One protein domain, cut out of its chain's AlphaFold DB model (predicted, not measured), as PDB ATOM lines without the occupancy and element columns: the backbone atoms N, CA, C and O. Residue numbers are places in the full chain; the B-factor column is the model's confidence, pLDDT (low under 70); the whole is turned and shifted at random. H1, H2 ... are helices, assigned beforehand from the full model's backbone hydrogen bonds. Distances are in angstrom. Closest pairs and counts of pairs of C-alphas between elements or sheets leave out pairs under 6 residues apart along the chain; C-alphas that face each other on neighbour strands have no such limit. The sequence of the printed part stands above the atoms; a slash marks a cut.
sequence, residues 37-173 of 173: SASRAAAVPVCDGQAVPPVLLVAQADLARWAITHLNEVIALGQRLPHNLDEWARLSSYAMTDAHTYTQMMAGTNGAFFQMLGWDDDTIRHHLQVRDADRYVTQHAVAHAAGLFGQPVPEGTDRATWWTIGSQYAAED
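What this domain is: This is residues 37 to 173 of the 173 residues of an uncharacterized protein of Streptomyces galbus (UniProt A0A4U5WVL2). A long helical hairpin, H1 and H2 side by side, makes the longest axis, and a head of three short helices gathers at the end where H1 begins and H2 ends. In that head H4 and H5 lie side by side and cross the hairpin, H4 packing on H2 and H5 on the first residues of H1, while H3 packs separately on H2. The printed part has 137 residues with five named helices, in the order H1 to H5, and no named strand; its class is all helix. It is elongated, spanning 57 by 35 by 31 A, and only just compact, close to loose, with a radius of gyration of the C-alphas of 16.8 A.

Where its parts are: The longest helix, H2, has residues 85 to 116 and measures 45.6 A from its first C-alpha at (59.386, 21.932, -7.704) to its last at (29.223, 42.471, -35.021). H1, residues 54 to 80, measures 38.7 A and begins with C-alpha 54 at (29.263, 49.958, -21.172). H3 has residues 121 to 128 and measures 10.4 A, H4 has residues 139 to 148 and measures 14.3 A, and H5 has residues 162 to 172 and measures 16.0 A. H5 ends with C-alpha 172 at (23.275, 44.148, -14.467).

How they stand to each other: H2 is the hub, touching H1, H3 and H4. H1 and H2 form a hairpin, opposite ways at a shallow tilt of 13 degrees; their closest C-alphas, of Ala 67 and Ala 99, are 4.2 A apart. With residues 105 to 113 alone, H2 touches H4 at a steep tilt of 60 degrees, the closest C-alphas being those of Thr 109 and Ala 141, 4.7 A apart. With residues 107 to 115 alone, H2 touches H3, a second hairpin at a steep tilt of 43 degrees; the closest C-alphas, of Gly 111 and Ile 124, are 6.4 A apart. H4 and H5 touch and run the same way at a shallow tilt of 17 degrees, with the C-alphas of Gly 147 and Gly 166 closest at 4.1 A. H1 touches H5 with residues 55 to 59 alone, closest at the C-alphas of Val 55 and Ala 170, 6.0 A. H3 is apart from H1, H4 and H5, and H2 is apart from H5. Each O i to N i+4 pair is within hydrogen-bond range in H2, H3 and H4; in H1 it is 22 of 23 and in H5 6 of 7.

The domain as a whole: The two C-alphas farthest apart, of Pro 45 and His 83, are 56.9 A apart. The printed part has no cut and ends at the chain's last residue, 173. The link from H4 to H5, residues 149 to 161, is long, and residues 37 to 53 hold no named element. The mean pLDDT of the printed part is 87.0; residues 45 to 50, 155 to 160 and 172 to 173 are under 70.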
ATOM      1  N   SER A  37      38.714  26.135 -32.492       72.12
ATOM      2  CA  SER A  37      37.300  26.503 -32.411       72.12
ATOM      3  C   SER A  37      37.025  27.893 -32.989       72.12
ATOM      4  O   SER A  37      36.164  28.606 -32.475       72.12
ATOM      5  N   ALA A  38      37.763  28.308 -34.022       75.25
ATOM      6  CA  ALA A  38      37.508  29.559 -34.733       75.25
ATOM      7  C   ALA A  38      36.029  29.693 -35.141       75.25
ATOM      8  O   ALA A  38      35.392  28.723 -35.562       75.25
ATOM      9  N   SER A  39      35.469  30.890 -34.979       77.94
ATOM     10  CA  SER A  39      34.071  31.178 -35.304       77.94
ATOM     11  C   SER A  39      33.902  32.631 -35.736       77.94
ATOM     12  O   SER A  39      34.755  33.474 -35.468       77.94
ATOM     13  N   ARG A  40      32.785  32.932 -36.401       80.62
ATOM     14  CA  ARG A  40      32.424  34.293 -36.808       80.62
ATOM     15  C   ARG A  40      31.146  34.727 -36.112       80.62
ATOM     16  O   ARG A  40      30.150  34.004 -36.131       80.62
ATOM     17  N   ALA A  41      31.172  35.912 -35.519       77.00
ATOM     18  CA  ALA A  41      29.972  36.548 -35.012       77.00
ATOM     19  C   ALA A  41      29.072  36.985 -36.172       77.00
ATOM     20  O   ALA A  41      29.543  37.385 -37.239       77.00
ATOM     21  N   ALA A  42      27.759  36.912 -35.957       79.38
ATOM     22  CA  ALA A  42      26.801  37.497 -36.880       79.38
ATOM     23  C   ALA A  42      26.916  39.028 -36.831       79.38
ATOM     24  O   ALA A  42      27.051  39.595 -35.749       79.38
ATOM     25  N   ALA A  43      26.843  39.691 -37.986       78.50
ATOM     26  CA  ALA A  43      26.720  41.145 -38.037       78.50
ATOM     27  C   ALA A  43      25.390  41.574 -37.396       78.50
ATOM     28  O   ALA A  43      24.358  40.936 -37.623       78.50
ATOM     29  N   VAL A  44      25.406  42.651 -36.612       71.38
ATOM     30  CA  VAL A  44      24.233  43.132 -35.872       71.38
ATOM     31  C   VAL A  44      24.008  44.604 -36.221       71.38
ATOM     32  O   VAL A  44      24.972  45.364 -36.270       71.38
ATOM     33  N   PRO A  45      22.759  45.062 -36.424       57.38
ATOM     34  CA  PRO A  45      22.465  46.462 -36.749       57.38
ATOM     35  C   PRO A  45      22.698  47.455 -35.592       57.38
ATOM     36  O   PRO A  45      22.201  48.577 -35.631       57.38
ATOM     37  N   VAL A  46      23.419  47.066 -34.540       58.81
ATOM     38  CA  VAL A  46      23.454  47.789 -33.268       58.81
ATOM     39  C   VAL A  46      24.883  48.199 -32.956       58.81
ATOM     40  O   VAL A  46      25.662  47.415 -32.432       58.81
ATOM     41  N   CYS A  47      25.202  49.431 -33.336       55.31
ATOM     42  CA  CYS A  47      25.953  50.426 -32.572       55.31
ATOM     43  C   CYS A  47      26.345  51.509 -33.574       55.31
ATOM     44  O   CYS A  47      27.159  51.277 -34.464       55.31
ATOM     45  N   ASP A  48      25.749  52.691 -33.436       57.34
ATOM     46  CA  ASP A  48      26.208  53.888 -34.131       57.34
ATOM     47  C   ASP A  48      27.657  54.108 -33.660       57.34
ATOM     48  O   ASP A  48      27.888  54.395 -32.487       57.34
ATOM     49  N   GLY A  49      28.625  53.740 -34.507       56.16
ATOM     50  CA  GLY A  49      29.957  53.223 -34.148       56.16
ATOM     51  C   GLY A  49      30.942  54.214 -33.523       56.16
ATOM     52  O   GLY A  49      32.111  54.235 -33.900       56.16
ATOM     53  N   GLN A  50      30.494  55.054 -32.592       65.81
ATOM     54  CA  GLN A  50      31.286  56.126 -31.994       65.81
ATOM     55  C   GLN A  50      31.645  55.896 -30.519       65.81
ATOM     56  O   GLN A  50      32.610  56.494 -30.049       65.81
ATOM     57  N   ALA A  51      30.935  55.027 -29.790       80.00
ATOM     58  CA  ALA A  51      31.189  54.771 -28.368       80.00
ATOM     59  C   ALA A  51      31.346  53.275 -28.055       80.00
ATOM     60  O   ALA A  51      30.660  52.432 -28.629       80.00
ATOM     61  N   VAL A  52      32.241  52.955 -27.114       86.94
ATOM     62  CA  VAL A  52      32.397  51.590 -26.591       86.94
ATOM     63  C   VAL A  52      31.208  51.276 -25.674       86.94
ATOM     64  O   VAL A  52      30.981  52.042 -24.734       86.94
ATOM     65  N   PRO A  53      30.459  50.180 -25.899       89.81
ATOM     66  CA  PRO A  53      29.318  49.832 -25.056       89.81
ATOM     67  C   PRO A  53      29.722  49.613 -23.584       89.81
ATOM     68  O   PRO A  53      30.702  48.901 -23.341       89.81
ATOM     69  N   PRO A  54      28.979  50.158 -22.598       91.06
ATOM     70  CA  PRO A  54      29.263  49.958 -21.172       91.06
ATOM     71  C   PRO A  54      29.352  48.483 -20.768       91.06
ATOM     72  O   PRO A  54      30.345  48.085 -20.159       91.06
ATOM     73  N   VAL A  55      28.409  47.656 -21.229       92.25
ATOM     74  CA  VAL A  55      28.389  46.205 -20.986       92.25
ATOM     75  C   VAL A  55      29.685  45.505 -21.417       92.25
ATOM     76  O   VAL A  55      30.183  44.608 -20.737       92.25
ATOM     77  N   LEU A  56      30.308  45.958 -22.516       93.31
ATOM     78  CA  LEU A  56      31.597  45.431 -22.966       93.31
ATOM     79  C   LEU A  56      32.718  45.839 -22.004       93.31
ATOM     80  O   LEU A  56      33.586  45.024 -21.705       93.31
ATOM     81  N   LEU A  57      32.707  47.074 -21.491       93.75
ATOM     82  CA  LEU A  57      33.697  47.543 -20.515       93.75
ATOM     83  C   LEU A  57      33.603  46.773 -19.193       93.75
ATOM     84  O   LEU A  57      34.641  46.394 -18.647       93.75
ATOM     85  N   VAL A  58      32.387  46.509 -18.706       94.94
ATOM     86  CA  VAL A  58      32.147  45.702 -17.496       94.94
ATOM     87  C   VAL A  58      32.701  44.292 -17.683       94.94
ATOM     88  O   VAL A  58      33.510  43.833 -16.870       94.94
ATOM     89  N   ALA A  59      32.362  43.641 -18.797       94.44
ATOM     90  CA  ALA A  59      32.850  42.301 -19.101       94.44
ATOM     91  C   ALA A  59      34.385  42.248 -19.234       94.44
ATOM     92  O   ALA A  59      35.031  41.349 -18.695       94.44
ATOM     93  N   GLN A  60      35.001  43.234 -19.896       95.56
ATOM     94  CA  GLN A  60      36.464  43.326 -20.008       95.56
ATOM     95  C   GLN A  60      37.126  43.525 -18.639       95.56
ATOM     96  O   GLN A  60      38.151  42.902 -18.355       95.56
ATOM     97  N   ALA A  61      36.543  44.354 -17.770       95.81
ATOM     98  CA  ALA A  61      37.050  44.555 -16.418       95.81
ATOM     99  C   ALA A  61      36.974  43.268 -15.578       95.81
ATOM    100  O   ALA A  61      37.915  42.963 -14.839       95.81
ATOM    101  N   ASP A  62      35.891  42.499 -15.704       95.44
ATOM    102  CA  ASP A  62      35.708  41.236 -14.987       95.44
ATOM    103  C   ASP A  62      36.709  40.164 -15.432       95.44
ATOM    104  O   ASP A  62      37.452  39.621 -14.606       95.44
ATOM    105  N   LEU A  63      36.823  39.942 -16.744       95.19
ATOM    106  CA  LEU A  63      37.794  39.007 -17.319       95.19
ATOM    107  C   LEU A  63      39.240  39.393 -16.958       95.19
ATOM    108  O   LEU A  63      40.051  38.527 -16.618       95.19
ATOM    109  N   ALA A  64      39.569  40.690 -16.976       96.81
ATOM    110  CA  ALA A  64      40.888  41.175 -16.575       96.81
ATOM    111  C   ALA A  64      41.174  40.894 -15.095       96.81
ATOM    112  O   ALA A  64      42.287  40.492 -14.745       96.81
ATOM    113  N   ARG A  65      40.175  41.070 -14.221       97.62
ATOM    114  CA  ARG A  65      40.301  40.782 -12.787       97.62
ATOM    115  C   ARG A  65      40.635  39.314 -12.545       97.62
ATOM    116  O   ARG A  65      41.544  39.025 -11.763       97.62
ATOM    117  N   TRP A  66      39.948  38.401 -13.229       96.69
ATOM    118  CA  TRP A  66      40.233  36.968 -13.146       96.69
ATOM    119  C   TRP A  66      41.633  36.627 -13.661       96.69
ATOM    120  O   TRP A  66      42.402  35.982 -12.947       96.69
ATOM    121  N   ALA A  67      42.024  37.149 -14.827       96.44
ATOM    122  CA  ALA A  67      43.371  36.943 -15.361       96.44
ATOM    123  C   ALA A  67      44.463  37.400 -14.374       96.44
ATOM    124  O   ALA A  67      45.404  36.659 -14.085       96.44
ATOM    125  N   ILE A  68      44.321  38.602 -13.808       97.75
ATOM    126  CA  ILE A  68      45.259  39.155 -12.820       97.75
ATOM    127  C   ILE A  68      45.292  38.304 -11.545       97.75
ATOM    128  O   ILE A  68      46.364  38.112 -10.971       97.75
ATOM    129  N   THR A  69      44.146  37.785 -11.108       98.00
ATOM    130  CA  THR A  69      44.047  36.947  -9.905       98.00
ATOM    131  C   THR A  69      44.907  35.692 -10.048       98.00
ATOM    132  O   THR A  69      45.753  35.433  -9.191       98.00
ATOM    133  N   HIS A  70      44.788  34.987 -11.173       97.31
ATOM    134  CA  HIS A  70      45.607  33.808 -11.452       97.31
ATOM    135  C   HIS A  70      47.092  34.144 -11.661       97.31
ATOM    136  O   HIS A  70      47.968  33.430 -11.176       97.31
ATOM    137  N   LEU A  71      47.422  35.268 -12.305       96.62
ATOM    138  CA  LEU A  71      48.822  35.705 -12.420       96.62
ATOM    139  C   LEU A  71      49.449  36.016 -11.052       96.62
ATOM    140  O   LEU A  71      50.607  35.672 -10.803       96.62
ATOM    141  N   ASN A  72      48.691  36.629 -10.143       97.50
ATOM    142  CA  ASN A  72      49.144  36.862  -8.773       97.50
ATOM    143  C   ASN A  72      49.320  35.547  -8.001       97.50
ATOM    144  O   ASN A  72      50.249  35.433  -7.200       97.50
ATOM    145  N   GLU A  73      48.485  34.541  -8.267       95.81
ATOM    146  CA  GLU A  73      48.641  33.202  -7.697       95.81
ATOM    147  C   GLU A  73      49.959  32.548  -8.128       95.81
ATOM    148  O   GLU A  73      50.694  32.052  -7.273       95.81
ATOM    149  N   VAL A  74      50.334  32.633  -9.411       94.75
ATOM    150  CA  VAL A  74      51.636  32.140  -9.910       94.75
ATOM    151  C   VAL A  74      52.801  32.758  -9.129       94.75
ATOM    152  O   VAL A  74      53.722  32.052  -8.705       94.75
ATOM    153  N   ILE A  75      52.748  34.073  -8.895       94.06
ATOM    154  CA  ILE A  75      53.771  34.798  -8.128       94.06
ATOM    155  C   ILE A  75      53.806  34.303  -6.675       94.06
ATOM    156  O   ILE A  75      54.885  34.043  -6.132       94.06
ATOM    157  N   ALA A  76      52.640  34.146  -6.046       95.31
ATOM    158  CA  ALA A  76      52.527  33.694  -4.662       95.31
ATOM    159  C   ALA A  76      53.000  32.241  -4.474       95.31
ATOM    160  O   ALA A  76      53.630  31.919  -3.464       95.31
ATOM    161  N   LEU A  77      52.750  31.360  -5.446       94.19
ATOM    162  CA  LEU A  77      53.177  29.959  -5.402       94.19
ATOM    163  C   LEU A  77      54.698  29.824  -5.318       94.19
ATOM    164  O   LEU A  77      55.184  28.981  -4.565       94.19
ATOM    165  N   GLY A  78      55.454  30.685  -6.008       88.12
ATOM    166  CA  GLY A  78      56.921  30.695  -5.917       88.12
ATOM    167  C   GLY A  78      57.444  30.984  -4.505       88.12
ATOM    168  O   GLY A  78      58.516  30.517  -4.133       88.12
ATOM    169  N   GLN A  79      56.671  31.710  -3.693       91.62
ATOM    170  CA  GLN A  79      57.004  31.988  -2.292       91.62
ATOM    171  C   GLN A  79      56.543  30.866  -1.352       91.62
ATOM    172  O   GLN A  79      57.202  30.594  -0.352       91.62
ATOM    173  N   ARG A  80      55.412  30.219  -1.662       94.00
ATOM    174  CA  ARG A  80      54.803  29.166  -0.830       94.00
ATOM    175  C   ARG A  80      55.453  27.796  -1.001       94.00
ATOM    176  O   ARG A  80      55.424  27.003  -0.065       94.00
ATOM    177  N   LEU A  81      56.013  27.513  -2.177       91.81
ATOM    178  CA  LEU A  81      56.569  26.206  -2.539       91.81
ATOM    179  C   LEU A  81      58.056  26.295  -2.945       91.81
ATOM    180  O   LEU A  81      58.430  25.787  -4.001       91.81
ATOM    181  N   PRO A  82      58.944  26.899  -2.127       88.50
ATOM    182  CA  PRO A  82      60.329  27.177  -2.526       88.50
ATOM    183  C   PRO A  82      61.192  25.920  -2.725       88.50
ATOM    184  O   PRO A  82      62.258  25.989  -3.334       88.50
ATOM    185  N   HIS A  83      60.756  24.771  -2.199       94.00
ATOM    186  CA  HIS A  83      61.499  23.507  -2.234       94.00
ATOM    187  C   HIS A  83      60.679  22.337  -2.795       94.00
ATOM    188  O   HIS A  83      61.102  21.191  -2.688       94.00
ATOM    189  N   ASN A  84      59.511  22.610  -3.383       94.81
ATOM    190  CA  ASN A  84      58.641  21.594  -3.971       94.81
ATOM    191  C   ASN A  84      58.390  21.934  -5.445       94.81
ATOM    192  O   ASN A  84      57.383  22.548  -5.797       94.81
ATOM    193  N   LEU A  85      59.371  21.583  -6.284       95.25
ATOM    194  CA  LEU A  85      59.386  21.932  -7.704       95.25
ATOM    195  C   LEU A  85      58.193  21.339  -8.454       95.25
ATOM    196  O   LEU A  85      57.564  22.050  -9.232       95.25
ATOM    197  N   ASP A  86      57.865  20.072  -8.205       96.25
ATOM    198  CA  ASP A  86      56.806  19.368  -8.932       96.25
ATOM    199  C   ASP A  86      55.434  19.988  -8.655       96.25
ATOM    200  O   ASP A  86      54.648  20.247  -9.572       96.25
ATOM    201  N   GLU A  87      55.146  20.290  -7.388       96.25
ATOM    202  CA  GLU A  87      53.879  20.911  -7.022       96.25
ATOM    203  C   GLU A  87      53.802  22.371  -7.467       96.25
ATOM    204  O   GLU A  87      52.760  22.803  -7.969       96.25
ATOM    205  N   TRP A  88      54.907  23.115  -7.356       96.88
ATOM    206  CA  TRP A  88      54.989  24.465  -7.903       96.88
ATOM    207  C   TRP A  88      54.739  24.463  -9.413       96.88
ATOM    208  O   TRP A  88      53.922  25.250  -9.890       96.88
ATOM    209  N   ALA A  89      55.385  23.567 -10.163       95.00
ATOM    210  CA  ALA A  89      55.249  23.477 -11.615       95.00
ATOM    211  C   ALA A  89      53.807  23.151 -12.016       95.00
ATOM    212  O   ALA A  89      53.250  23.806 -12.896       95.00
ATOM    213  N   ARG A  90      53.171  22.195 -11.329       97.00
ATOM    214  CA  ARG A  90      51.774  21.821 -11.577       97.00
ATOM    215  C   ARG A  90      50.818  22.991 -11.343       97.00
ATOM    216  O   ARG A  90      50.048  23.336 -12.233       97.00
ATOM    217  N   LEU A  91      50.871  23.611 -10.164       97.12
ATOM    218  CA  LEU A  91      49.923  24.665  -9.788       97.12
ATOM    219  C   LEU A  91      50.161  25.968 -10.556       97.12
ATOM    220  O   LEU A  91      49.207  26.605 -10.992       97.12
ATOM    221  N   SER A  92      51.425  26.344 -10.774       95.50
ATOM    222  CA  SER A  92      51.747  27.522 -11.584       95.50
ATOM    223  C   SER A  92      51.302  27.337 -13.031       95.50
ATOM    224  O   SER A  92      50.766  28.274 -13.613       95.50
ATOM    225  N   SER A  93      51.449  26.134 -13.598       94.81
ATOM    226  CA  SER A  93      50.959  25.842 -14.949       94.81
ATOM    227  C   SER A  93      49.445  25.989 -15.042       94.81
ATOM    228  O   SER A  93      48.984  26.646 -15.968       94.81
ATOM    229  N   TYR A  94      48.686  25.467 -14.070       96.50
ATOM    230  CA  TYR A  94      47.225  25.618 -14.036       96.50
ATOM    231  C   TYR A  94      46.803  27.089 -13.987       96.50
ATOM    232  O   TYR A  94      46.048  27.551 -14.841       96.50
ATOM    233  N   ALA A  95      47.370  27.862 -13.059       95.25
ATOM    234  CA  ALA A  95      47.056  29.281 -12.950       95.25
ATOM    235  C   ALA A  95      47.472  30.068 -14.211       95.25
ATOM    236  O   ALA A  95      46.746  30.951 -14.666       95.25
ATOM    237  N   MET A  96      48.606  29.734 -14.839       95.88
ATOM    238  CA  MET A  96      49.005  30.352 -16.110       95.88
ATOM    239  C   MET A  96      48.045  30.005 -17.252       95.88
ATOM    240  O   MET A  96      47.738  30.885 -18.057       95.88
ATOM    241  N   THR A  97      47.561  28.763 -17.339       93.81
ATOM    242  CA  THR A  97      46.587  28.368 -18.368       93.81
ATOM    243  C   THR A  97      45.224  29.020 -18.153       93.81
ATOM    244  O   THR A  97      44.602  29.446 -19.128       93.81
ATOM    245  N   ASP A  98      44.797  29.198 -16.903       94.06
ATOM    246  CA  ASP A  98      43.555  29.910 -16.580       94.06
ATOM    247  C   ASP A  98      43.682  31.395 -16.932       94.06
ATOM    248  O   ASP A  98      42.869  31.933 -17.689       94.06
ATOM    249  N   ALA A  99      44.766  32.048 -16.497       95.75
ATOM    250  CA  ALA A  99      45.063  33.427 -16.875       95.75
ATOM    251  C   ALA A  99      45.101  33.599 -18.400       95.75
ATOM    252  O   ALA A  99      44.529  34.551 -18.939       95.75
ATOM    253  N   HIS A 100      45.740  32.662 -19.107       92.44
ATOM    254  CA  HIS A 100      45.793  32.681 -20.561       92.44
ATOM    255  C   HIS A 100      44.395  32.593 -21.178       92.44
ATOM    256  O   HIS A 100      44.076  33.397 -22.055       92.44
ATOM    257  N   THR A 101      43.546  31.694 -20.680       91.56
ATOM    258  CA  THR A 101      42.159  31.532 -21.138       91.56
ATOM    259  C   THR A 101      41.374  32.836 -21.001       91.56
ATOM    260  O   THR A 101      40.768  33.289 -21.973       91.56
ATOM    261  N   TYR A 102      41.462  33.517 -19.855       93.50
ATOM    262  CA  TYR A 102      40.814  34.819 -19.670       93.50
ATOM    263  C   TYR A 102      41.365  35.893 -20.620       93.50
ATOM    264  O   TYR A 102      40.593  36.663 -21.194       93.50
ATOM    265  N   THR A 103      42.681  35.927 -20.865       92.69
ATOM    266  CA  THR A 103      43.257  36.870 -21.845       92.69
ATOM    267  C   THR A 103      42.819  36.593 -23.280       92.69
ATOM    268  O   THR A 103      42.561  37.540 -24.027       92.69
ATOM    269  N   GLN A 104      42.682  35.320 -23.663       90.44
ATOM    270  CA  GLN A 104      42.134  34.943 -24.963       90.44
ATOM    271  C   GLN A 104      40.661  35.339 -25.076       90.44
ATOM    272  O   GLN A 104      40.279  35.927 -26.083       90.44
ATOM    273  N   MET A 105      39.854  35.094 -24.038       92.81
ATOM    274  CA  MET A 105      38.443  35.489 -24.009       92.81
ATOM    275  C   MET A 105      38.261  37.002 -24.149       92.81
ATOM    276  O   MET A 105      37.389  37.431 -24.903       92.81
ATOM    277  N   MET A 106      39.100  37.819 -23.502       94.25
ATOM    278  CA  MET A 106      39.075  39.280 -23.667       94.25
ATOM    279  C   MET A 106      39.334  39.704 -25.116       94.25
ATOM    280  O   MET A 106      38.536  40.445 -25.697       94.25
ATOM    281  N   ALA A 107      40.431  39.219 -25.708       92.62
ATOM    282  CA  ALA A 107      40.807  39.547 -27.084       92.62
ATOM    283  C   ALA A 107      39.770  39.034 -28.094       92.62
ATOM    284  O   ALA A 107      39.373  39.761 -29.004       92.62
ATOM    285  N   GLY A 108      39.296  37.805 -27.899       92.69
ATOM    286  CA  GLY A 108      38.285  37.175 -28.732       92.69
ATOM    287  C   GLY A 108      36.942  37.886 -28.665       92.69
ATOM    288  O   GLY A 108      36.336  38.107 -29.706       92.69
ATOM    289  N   THR A 109      36.482  38.275 -27.471       94.06
ATOM    290  CA  THR A 109      35.212  39.005 -27.298       94.06
ATOM    291  C   THR A 109      35.272  40.358 -28.004       94.06
ATOM    292  O   THR A 109      34.313  40.735 -28.668       94.06
ATOM    293  N   ASN A 110      36.413  41.059 -27.943       93.25
ATOM    294  CA  ASN A 110      36.615  42.291 -28.711       93.25
ATOM    295  C   ASN A 110      36.580  42.027 -30.220       93.25
ATOM    296  O   ASN A 110      35.898  42.742 -30.945       93.25
ATOM    297  N   GLY A 111      37.266  40.985 -30.696       92.25
ATOM    298  CA  GLY A 111      37.227  40.604 -32.108       92.25
ATOM    299  C   GLY A 111      35.816  40.238 -32.585       92.25
ATOM    300  O   GLY A 111      35.389  40.713 -33.632       92.25
ATOM    301  N   ALA A 112      35.062  39.474 -31.791       91.94
ATOM    302  CA  ALA A 112      33.664  39.144 -32.066       91.94
ATOM    303  C   ALA A 112      32.774  40.397 -32.075       91.94
ATOM    304  O   ALA A 112      31.938  40.545 -32.960       91.94
ATOM    305  N   PHE A 113      32.987  41.333 -31.148       91.69
ATOM    306  CA  PHE A 113      32.293  42.619 -31.150       91.69
ATOM    307  C   PHE A 113      32.610  43.443 -32.409       91.69
ATOM    308  O   PHE A 113      31.700  43.970 -33.039       91.69
ATOM    309  N   PHE A 114      33.870  43.498 -32.850       91.25
ATOM    310  CA  PHE A 114      34.236  44.176 -34.100       91.25
ATOM    311  C   PHE A 114      33.577  43.535 -35.329       91.25
ATOM    312  O   PHE A 114      33.117  44.248 -36.220       91.25
ATOM    313  N   GLN A 115      33.460  42.203 -35.360       89.62
ATOM    314  CA  GLN A 115      32.695  41.504 -36.398       89.62
ATOM    315  C   GLN A 115      31.207  41.878 -36.360       89.62
ATOM    316  O   GLN A 115      30.608  42.091 -37.412       89.62
ATOM    317  N   MET A 116      30.613  42.018 -35.167       89.00
ATOM    318  CA  MET A 116      29.223  42.471 -35.021       89.00
ATOM    319  C   MET A 116      29.012  43.882 -35.579       89.00
ATOM    320  O   MET A 116      27.981  44.121 -36.204       89.00
ATOM    321  N   LEU A 117      30.001  44.775 -35.425       88.31
ATOM    322  CA  LEU A 117      30.016  46.117 -36.029       88.31
ATOM    323  C   LEU A 117      30.210  46.107 -37.557       88.31
ATOM    324  O   LEU A 117      30.187  47.166 -38.184       88.31
ATOM    325  N   GLY A 118      30.440  44.939 -38.162       87.94
ATOM    326  CA  GLY A 118      30.689  44.802 -39.595       87.94
ATOM    327  C   GLY A 118      32.087  45.244 -40.028       87.94
ATOM    328  O   GLY A 118      32.275  45.568 -41.201       87.94
ATOM    329  N   TRP A 119      33.062  45.287 -39.112       89.31
ATOM    330  CA  TRP A 119      34.449  45.562 -39.487       89.31
ATOM    331  C   TRP A 119      34.995  44.425 -40.346       89.31
ATOM    332  O   TRP A 119      34.721  43.250 -40.098       89.31
ATOM    333  N   ASP A 120      35.781  44.779 -41.359       86.75
ATOM    334  CA  ASP A 120      36.416  43.802 -42.228       86.75
ATOM    335  C   ASP A 120      37.561  43.056 -41.516       86.75
ATOM    336  O   ASP A 120      38.154  43.529 -40.537       86.75
ATOM    337  N   ASP A 121      37.889  41.875 -42.039       84.25
ATOM    338  CA  ASP A 121      38.901  40.994 -41.459       84.25
ATOM    339  C   ASP A 121      40.300  41.649 -41.424       84.25
ATOM    340  O   ASP A 121      41.107  41.309 -40.556       84.25
ATOM    341  N   ASP A 122      40.632  42.591 -42.316       86.19
ATOM    342  CA  ASP A 122      41.937  43.276 -42.321       86.19
ATOM    343  C   ASP A 122      42.026  44.258 -41.150       86.19
ATOM    344  O   ASP A 122      43.021  44.267 -40.415       86.19
ATOM    345  N   THR A 123      40.962  45.031 -40.932       86.94
ATOM    346  CA  THR A 123      40.839  45.972 -39.812       86.94
ATOM    347  C   THR A 123      40.926  45.246 -38.468       86.94
ATOM    348  O   THR A 123      41.698  45.639 -37.585       86.94
ATOM    349  N   ILE A 124      40.209  44.130 -38.318       87.25
ATOM    350  CA  ILE A 124      40.238  43.324 -37.086       87.25
ATOM    351  C   ILE A 124      41.644  42.764 -36.839       87.25
ATOM    352  O   ILE A 124      42.176  42.872 -35.730       87.25
ATOM    353  N   ARG A 125      42.284  42.209 -37.874       85.50
ATOM    354  CA  ARG A 125      43.657  41.686 -37.798       85.50
ATOM    355  C   ARG A 125      44.670  42.751 -37.406       85.50
ATOM    356  O   ARG A 125      45.555  42.486 -36.587       85.50
ATOM    357  N   HIS A 126      44.519  43.958 -37.948       86.38
ATOM    358  CA  HIS A 126      45.357  45.096 -37.601       86.38
ATOM    359  C   HIS A 126      45.239  45.448 -36.111       86.38
ATOM    360  O   HIS A 126      46.259  45.548 -35.423       86.38
ATOM    361  N   HIS A 127      44.014  45.558 -35.589       84.94
ATOM    362  CA  HIS A 127      43.775  45.910 -34.187       84.94
ATOM    363  C   HIS A 127      44.182  44.812 -33.198       84.94
ATOM    364  O   HIS A 127      44.754  45.115 -32.150       84.94
ATOM    365  N   LEU A 128      43.964  43.541 -33.540       83.31
ATOM    366  CA  LEU A 128      44.423  42.402 -32.737       83.31
ATOM    367  C   LEU A 128      45.932  42.131 -32.885       83.31
ATOM    368  O   LEU A 128      46.495  41.332 -32.134       83.31
ATOM    369  N   GLN A 129      46.604  42.802 -33.827       83.44
ATOM    370  CA  GLN A 129      48.016  42.603 -34.163       83.44
ATOM    371  C   GLN A 129      48.348  41.135 -34.492       83.44
ATOM    372  O   GLN A 129      49.369  40.602 -34.044       83.44
ATOM    373  N   VAL A 130      47.487  40.486 -35.282       77.31
ATOM    374  CA  VAL A 130      47.645  39.094 -35.738       77.31
ATOM    375  C   VAL A 130      47.430  38.966 -37.239       77.31
ATOM    376  O   VAL A 130      46.732  39.763 -37.852       77.31
ATOM    377  N   ARG A 131      48.015  37.926 -37.842       73.69
ATOM    378  CA  ARG A 131      47.800  37.602 -39.265       73.69
ATOM    379  C   ARG A 131      46.423  37.019 -39.554       73.69
ATOM    380  O   ARG A 131      45.983  37.075 -40.699       73.69
ATOM    381  N   ASP A 132      45.802  36.440 -38.536       76.19
ATOM    382  CA  ASP A 132      44.529  35.750 -38.625       76.19
ATOM    383  C   ASP A 132      43.736  35.993 -37.336       76.19
ATOM    384  O   ASP A 132      44.234  35.702 -36.242       76.19
ATOM    385  N   ALA A 133      42.544  36.578 -37.469       75.38
ATOM    386  CA  ALA A 133      41.654  36.875 -36.349       75.38
ATOM    387  C   ALA A 133      41.113  35.590 -35.698       75.38
ATOM    388  O   ALA A 133      40.857  35.578 -34.489       75.38
ATOM    389  N   ASP A 134      41.074  34.487 -36.453       77.19
ATOM    390  CA  ASP A 134      40.619  33.161 -36.020       77.19
ATOM    391  C   ASP A 134      41.493  32.569 -34.895       77.19
ATOM    392  O   ASP A 134      41.136  31.592 -34.241       77.19
ATOM    393  N   ARG A 135      42.647  33.188 -34.608       77.56
ATOM    394  CA  ARG A 135      43.500  32.865 -33.450       77.56
ATOM    395  C   ARG A 135      42.876  33.237 -32.111       77.56
ATOM    396  O   ARG A 135      43.230  32.638 -31.100       77.56
ATOM    397  N   TYR A 136      42.002  34.239 -32.096       81.50
ATOM    398  CA  TYR A 136      41.386  34.748 -30.870       81.50
ATOM    399  C   TYR A 136      39.859  34.723 -30.926       81.50
ATOM    400  O   TYR A 136      39.228  34.522 -29.891       81.50
ATOM    401  N   VAL A 137      39.252  34.891 -32.104       88.06
ATOM    402  CA  VAL A 137      37.791  34.858 -32.253       88.06
ATOM    403  C   VAL A 137      37.301  33.408 -32.309       88.06
ATOM    404  O   VAL A 137      37.142  32.805 -33.366       88.06
ATOM    405  N   THR A 138      37.105  32.826 -31.129       89.31
ATOM    406  CA  THR A 138      36.618  31.452 -30.952       89.31
ATOM    407  C   THR A 138      35.097  31.389 -30.805       89.31
ATOM    408  O   THR A 138      34.440  32.392 -30.528       89.31
ATOM    409  N   GLN A 139      34.526  30.189 -30.899       89.75
ATOM    410  CA  GLN A 139      33.123  29.903 -30.581       89.75
ATOM    411  C   GLN A 139      32.707  30.444 -29.206       89.75
ATOM    412  O   GLN A 139      31.641  31.039 -29.077       89.75
ATOM    413  N   HIS A 140      33.555  30.300 -28.185       90.88
ATOM    414  CA  HIS A 140      33.275  30.808 -26.841       90.88
ATOM    415  C   HIS A 140      33.289  32.335 -26.780       90.88
ATOM    416  O   HIS A 140      32.416  32.927 -26.151       90.88
ATOM    417  N   ALA A 141      34.228  32.977 -27.476       92.19
ATOM    418  CA  ALA A 141      34.276  34.429 -27.579       92.19
ATOM    419  C   ALA A 141      33.063  35.003 -28.330       92.19
ATOM    420  O   ALA A 141      32.474  35.990 -27.888       92.19
ATOM    421  N   VAL A 142      32.652  34.355 -29.425       91.94
ATOM    422  CA  VAL A 142      31.428  34.699 -30.165       91.94
ATOM    423  C   VAL A 142      30.194  34.496 -29.290       91.94
ATOM    424  O   VAL A 142      29.323  35.363 -29.261       91.94
ATOM    425  N   ALA A 143      30.125  33.393 -28.538       92.12
ATOM    426  CA  ALA A 143      29.025  33.130 -27.619       92.12
ATOM    427  C   ALA A 143      28.934  34.181 -26.512       92.12
ATOM    428  O   ALA A 143      27.850  34.690 -26.238       92.12
ATOM    429  N   HIS A 144      30.072  34.536 -25.924       93.75
ATOM    430  CA  HIS A 144      30.165  35.563 -24.899       93.75
ATOM    431  C   HIS A 144      29.717  36.930 -25.422       93.75
ATOM    432  O   HIS A 144      28.811  37.526 -24.843       93.75
ATOM    433  N   ALA A 145      30.259  37.381 -26.559       93.19
ATOM    434  CA  ALA A 145      29.840  38.629 -27.195       93.19
ATOM    435  C   ALA A 145      28.339  38.629 -27.517       93.19
ATOM    436  O   ALA A 145      27.645  39.602 -27.246       93.19
ATOM    437  N   ALA A 146      27.807  37.521 -28.035       91.50
ATOM    438  CA  ALA A 146      26.381  37.408 -28.318       91.50
ATOM    439  C   ALA A 146      25.531  37.507 -27.043       91.50
ATOM    440  O   ALA A 146      24.493  38.162 -27.066       91.50
ATOM    441  N   GLY A 147      25.990  36.932 -25.928       92.31
ATOM    442  CA  GLY A 147      25.354  37.087 -24.620       92.31
ATOM    443  C   GLY A 147      25.287  38.547 -24.167       92.31
ATOM    444  O   GLY A 147      24.212  39.008 -23.794       92.31
ATOM    445  N   LEU A 148      26.400  39.288 -24.281       93.00
ATOM    446  CA  LEU A 148      26.481  40.711 -23.898       93.00
ATOM    447  C   LEU A 148      25.463  41.591 -24.638       93.00
ATOM    448  O   LEU A 148      25.005  42.593 -24.102       93.00
ATOM    449  N   PHE A 149      25.114  41.227 -25.874       91.19
ATOM    450  CA  PHE A 149      24.233  42.020 -26.738       91.19
ATOM    451  C   PHE A 149      22.877  41.350 -27.011       91.19
ATOM    452  O   PHE A 149      22.171  41.745 -27.943       91.19
ATOM    453  N   GLY A 150      22.511  40.317 -26.240       88.94
ATOM    454  CA  GLY A 150      21.235  39.603 -26.384       88.94
ATOM    455  C   GLY A 150      21.035  38.927 -27.747       88.94
ATOM    456  O   GLY A 150      19.905  38.710 -28.180       88.94
ATOM    457  N   GLN A 151      22.123  38.620 -28.451       89.19
ATOM    458  CA  GLN A 151      22.098  38.046 -29.790       89.19
ATOM    459  C   GLN A 151      22.063  36.516 -29.748       89.19
ATOM    460  O   GLN A 151      22.614  35.897 -28.829       89.19
ATOM    461  N   PRO A 152      21.463  35.864 -30.756       85.31
ATOM    462  CA  PRO A 152      21.629  34.431 -30.933       85.31
ATOM    463  C   PRO A 152      23.082  34.114 -31.306       85.31
ATOM    464  O   PRO A 152      23.698  34.821 -32.100       85.31
ATOM    465  N   VAL A 153      23.628  33.013 -30.786       82.25
ATOM    466  CA  VAL A 153      24.913  32.499 -31.297       82.25
ATOM    467  C   VAL A 153      24.707  31.710 -32.594       82.25
ATOM    468  O   VAL A 153      23.631  31.111 -32.751       82.25
ATOM    469  N   PRO A 154      25.729  31.646 -33.470       74.62
ATOM    470  CA  PRO A 154      25.715  30.814 -34.671       74.62
ATOM    471  C   PRO A 154      25.447  29.333 -34.374       74.62
ATOM    472  O   PRO A 154      25.839  28.815 -33.324       74.62
ATOM    473  N   GLU A 155      24.823  28.633 -35.324       68.19
ATOM    474  CA  GLU A 155      24.636  27.179 -35.252       68.19
ATOM    475  C   GLU A 155      25.981  26.450 -35.075       68.19
ATOM    476  O   GLU A 155      26.998  26.842 -35.640       68.19
ATOM    477  N   GLY A 156      25.998  25.399 -34.247       66.44
ATOM    478  CA  GLY A 156      27.214  24.635 -33.936       66.44
ATOM    479  C   GLY A 156      28.149  25.280 -32.902       66.44
ATOM    480  O   GLY A 156      29.148  24.665 -32.538       66.44
ATOM    481  N   THR A 157      27.825  26.473 -32.395       68.50
ATOM    482  CA  THR A 157      28.518  27.082 -31.249       68.50
ATOM    483  C   THR A 157      28.002  26.470 -29.945       68.50
ATOM    484  O   THR A 157      26.790  26.461 -29.714       68.50
ATOM    485  N   ASP A 158      28.898  25.999 -29.071       68.44
ATOM    486  CA  ASP A 158      28.515  25.570 -27.719       68.44
ATOM    487  C   ASP A 158      27.962  26.764 -26.918       68.44
ATOM    488  O   ASP A 158      28.694  27.653 -26.472       68.44
ATOM    489  N   ARG A 159      26.628  26.804 -26.809       64.06
ATOM    490  CA  ARG A 159      25.854  27.921 -26.250       64.06
ATOM    491  C   ARG A 159      26.019  28.083 -24.744       64.06
ATOM    492  O   ARG A 159      25.869  29.197 -24.255       64.06
ATOM    493  N   ALA A 160      26.208  26.999 -23.994       69.62
ATOM    494  CA  ALA A 160      25.586  26.935 -22.669       69.62
ATOM    495  C   ALA A 160      26.247  27.835 -21.610       69.62
ATOM    496  O   ALA A 160      25.545  28.460 -20.816       69.62
ATOM    497  N   THR A 161      27.577  27.944 -21.594       86.31
ATOM    498  CA  THR A 161      28.273  28.654 -20.505       86.31
ATOM    499  C   THR A 161      28.545  30.115 -20.838       86.31
ATOM    500  O   THR A 161      28.126  31.009 -20.108       86.31
ATOM    501  N   TRP A 162      29.221  30.382 -21.955       90.31
ATOM    502  CA  TRP A 162      29.746  31.721 -22.232       90.31
ATOM    503  C   TRP A 162      28.689  32.722 -22.679       90.31
ATOM    504  O   TRP A 162      28.777  33.890 -22.307       90.31
ATOM    505  N   TRP A 163      27.657  32.272 -23.396       92.25
ATOM    506  CA  TRP A 163      26.508  33.127 -23.690       92.25
ATOM    507  C   TRP A 163      25.783  33.536 -22.407       92.25
ATOM    508  O   TRP A 163      25.485  34.711 -22.219       92.25
ATOM    509  N   THR A 164      25.574  32.586 -21.491       89.38
ATOM    510  CA  THR A 164      24.924  32.843 -20.199       89.38
ATOM    511  C   THR A 164      25.711  33.862 -19.379       89.38
ATOM    512  O   THR A 164      25.126  34.835 -18.914       89.38
ATOM    513  N   ILE A 165      27.033  33.695 -19.269       90.06
ATOM    514  CA  ILE A 165      27.912  34.661 -18.589       90.06
ATOM    515  C   ILE A 165      27.789  36.052 -19.230       90.06
ATOM    516  O   ILE A 165      27.568  37.030 -18.526       90.06
ATOM    517  N   GLY A 166      27.843  36.144 -20.564       89.12
ATOM    518  CA  GLY A 166      27.658  37.417 -21.267       89.12
ATOM    519  C   GLY A 166      26.305  38.069 -20.955       89.12
ATOM    520  O   GLY A 166      26.233  39.258 -20.657       89.12
ATOM    521  N   SER A 167      25.229  37.280 -20.961       91.12
ATOM    522  CA  SER A 167      23.873  37.773 -20.690       91.12
ATOM    523  C   SER A 167      23.664  38.248 -19.249       91.12
ATOM    524  O   SER A 167      22.800  39.085 -19.009       91.12
ATOM    525  N   GLN A 168      24.457  37.745 -18.296       90.81
ATOM    526  CA  GLN A 168      24.404  38.196 -16.905       90.81
ATOM    527  C   GLN A 168      24.910  39.631 -16.776       90.81
ATOM    528  O   GLN A 168      24.218  40.442 -16.175       90.81
ATOM    529  N   TYR A 169      26.026  39.985 -17.426       87.50
ATOM    530  CA  TYR A 169      26.489  41.379 -17.442       87.50
ATOM    531  C   TYR A 169      25.467  42.314 -18.096       87.50
ATOM    532  O   TYR A 169      25.257  43.422 -17.622       87.50
ATOM    533  N   ALA A 170      24.794  41.857 -19.156       83.62
ATOM    534  CA  ALA A 170      23.757  42.638 -19.829       83.62
ATOM    535  C   ALA A 170      22.496  42.859 -18.972       83.62
ATOM    536  O   ALA A 170      21.720  43.763 -19.263       83.62
ATOM    537  N   ALA A 171      22.268  42.025 -17.954       77.56
ATOM    538  CA  ALA A 171      21.151  42.156 -17.020       77.56
ATOM    539  C   ALA A 171      21.490  43.007 -15.781       77.56
ATOM    540  O   ALA A 171      20.591  43.320 -14.998       77.56
ATOM    541  N   GLU A 172      22.770  43.330 -15.578       63.91
ATOM    542  CA  GLU A 172      23.275  44.148 -14.467       63.91
ATOM    543  C   GLU A 172      23.422  45.642 -14.829       63.91
ATOM    544  O   GLU A 172      23.601  46.458 -13.922       63.91
ATOM    545  N   ASP A 173      23.304  45.984 -16.121       52.66
ATOM    546  CA  ASP A 173      23.230  47.348 -16.683       52.66
ATOM    547  C   ASP A 173      21.775  47.868 -16.764       52.66
ATOM    548  O   ASP A 173      21.574  49.092 -16.565       52.66
TER     549      ASP A 173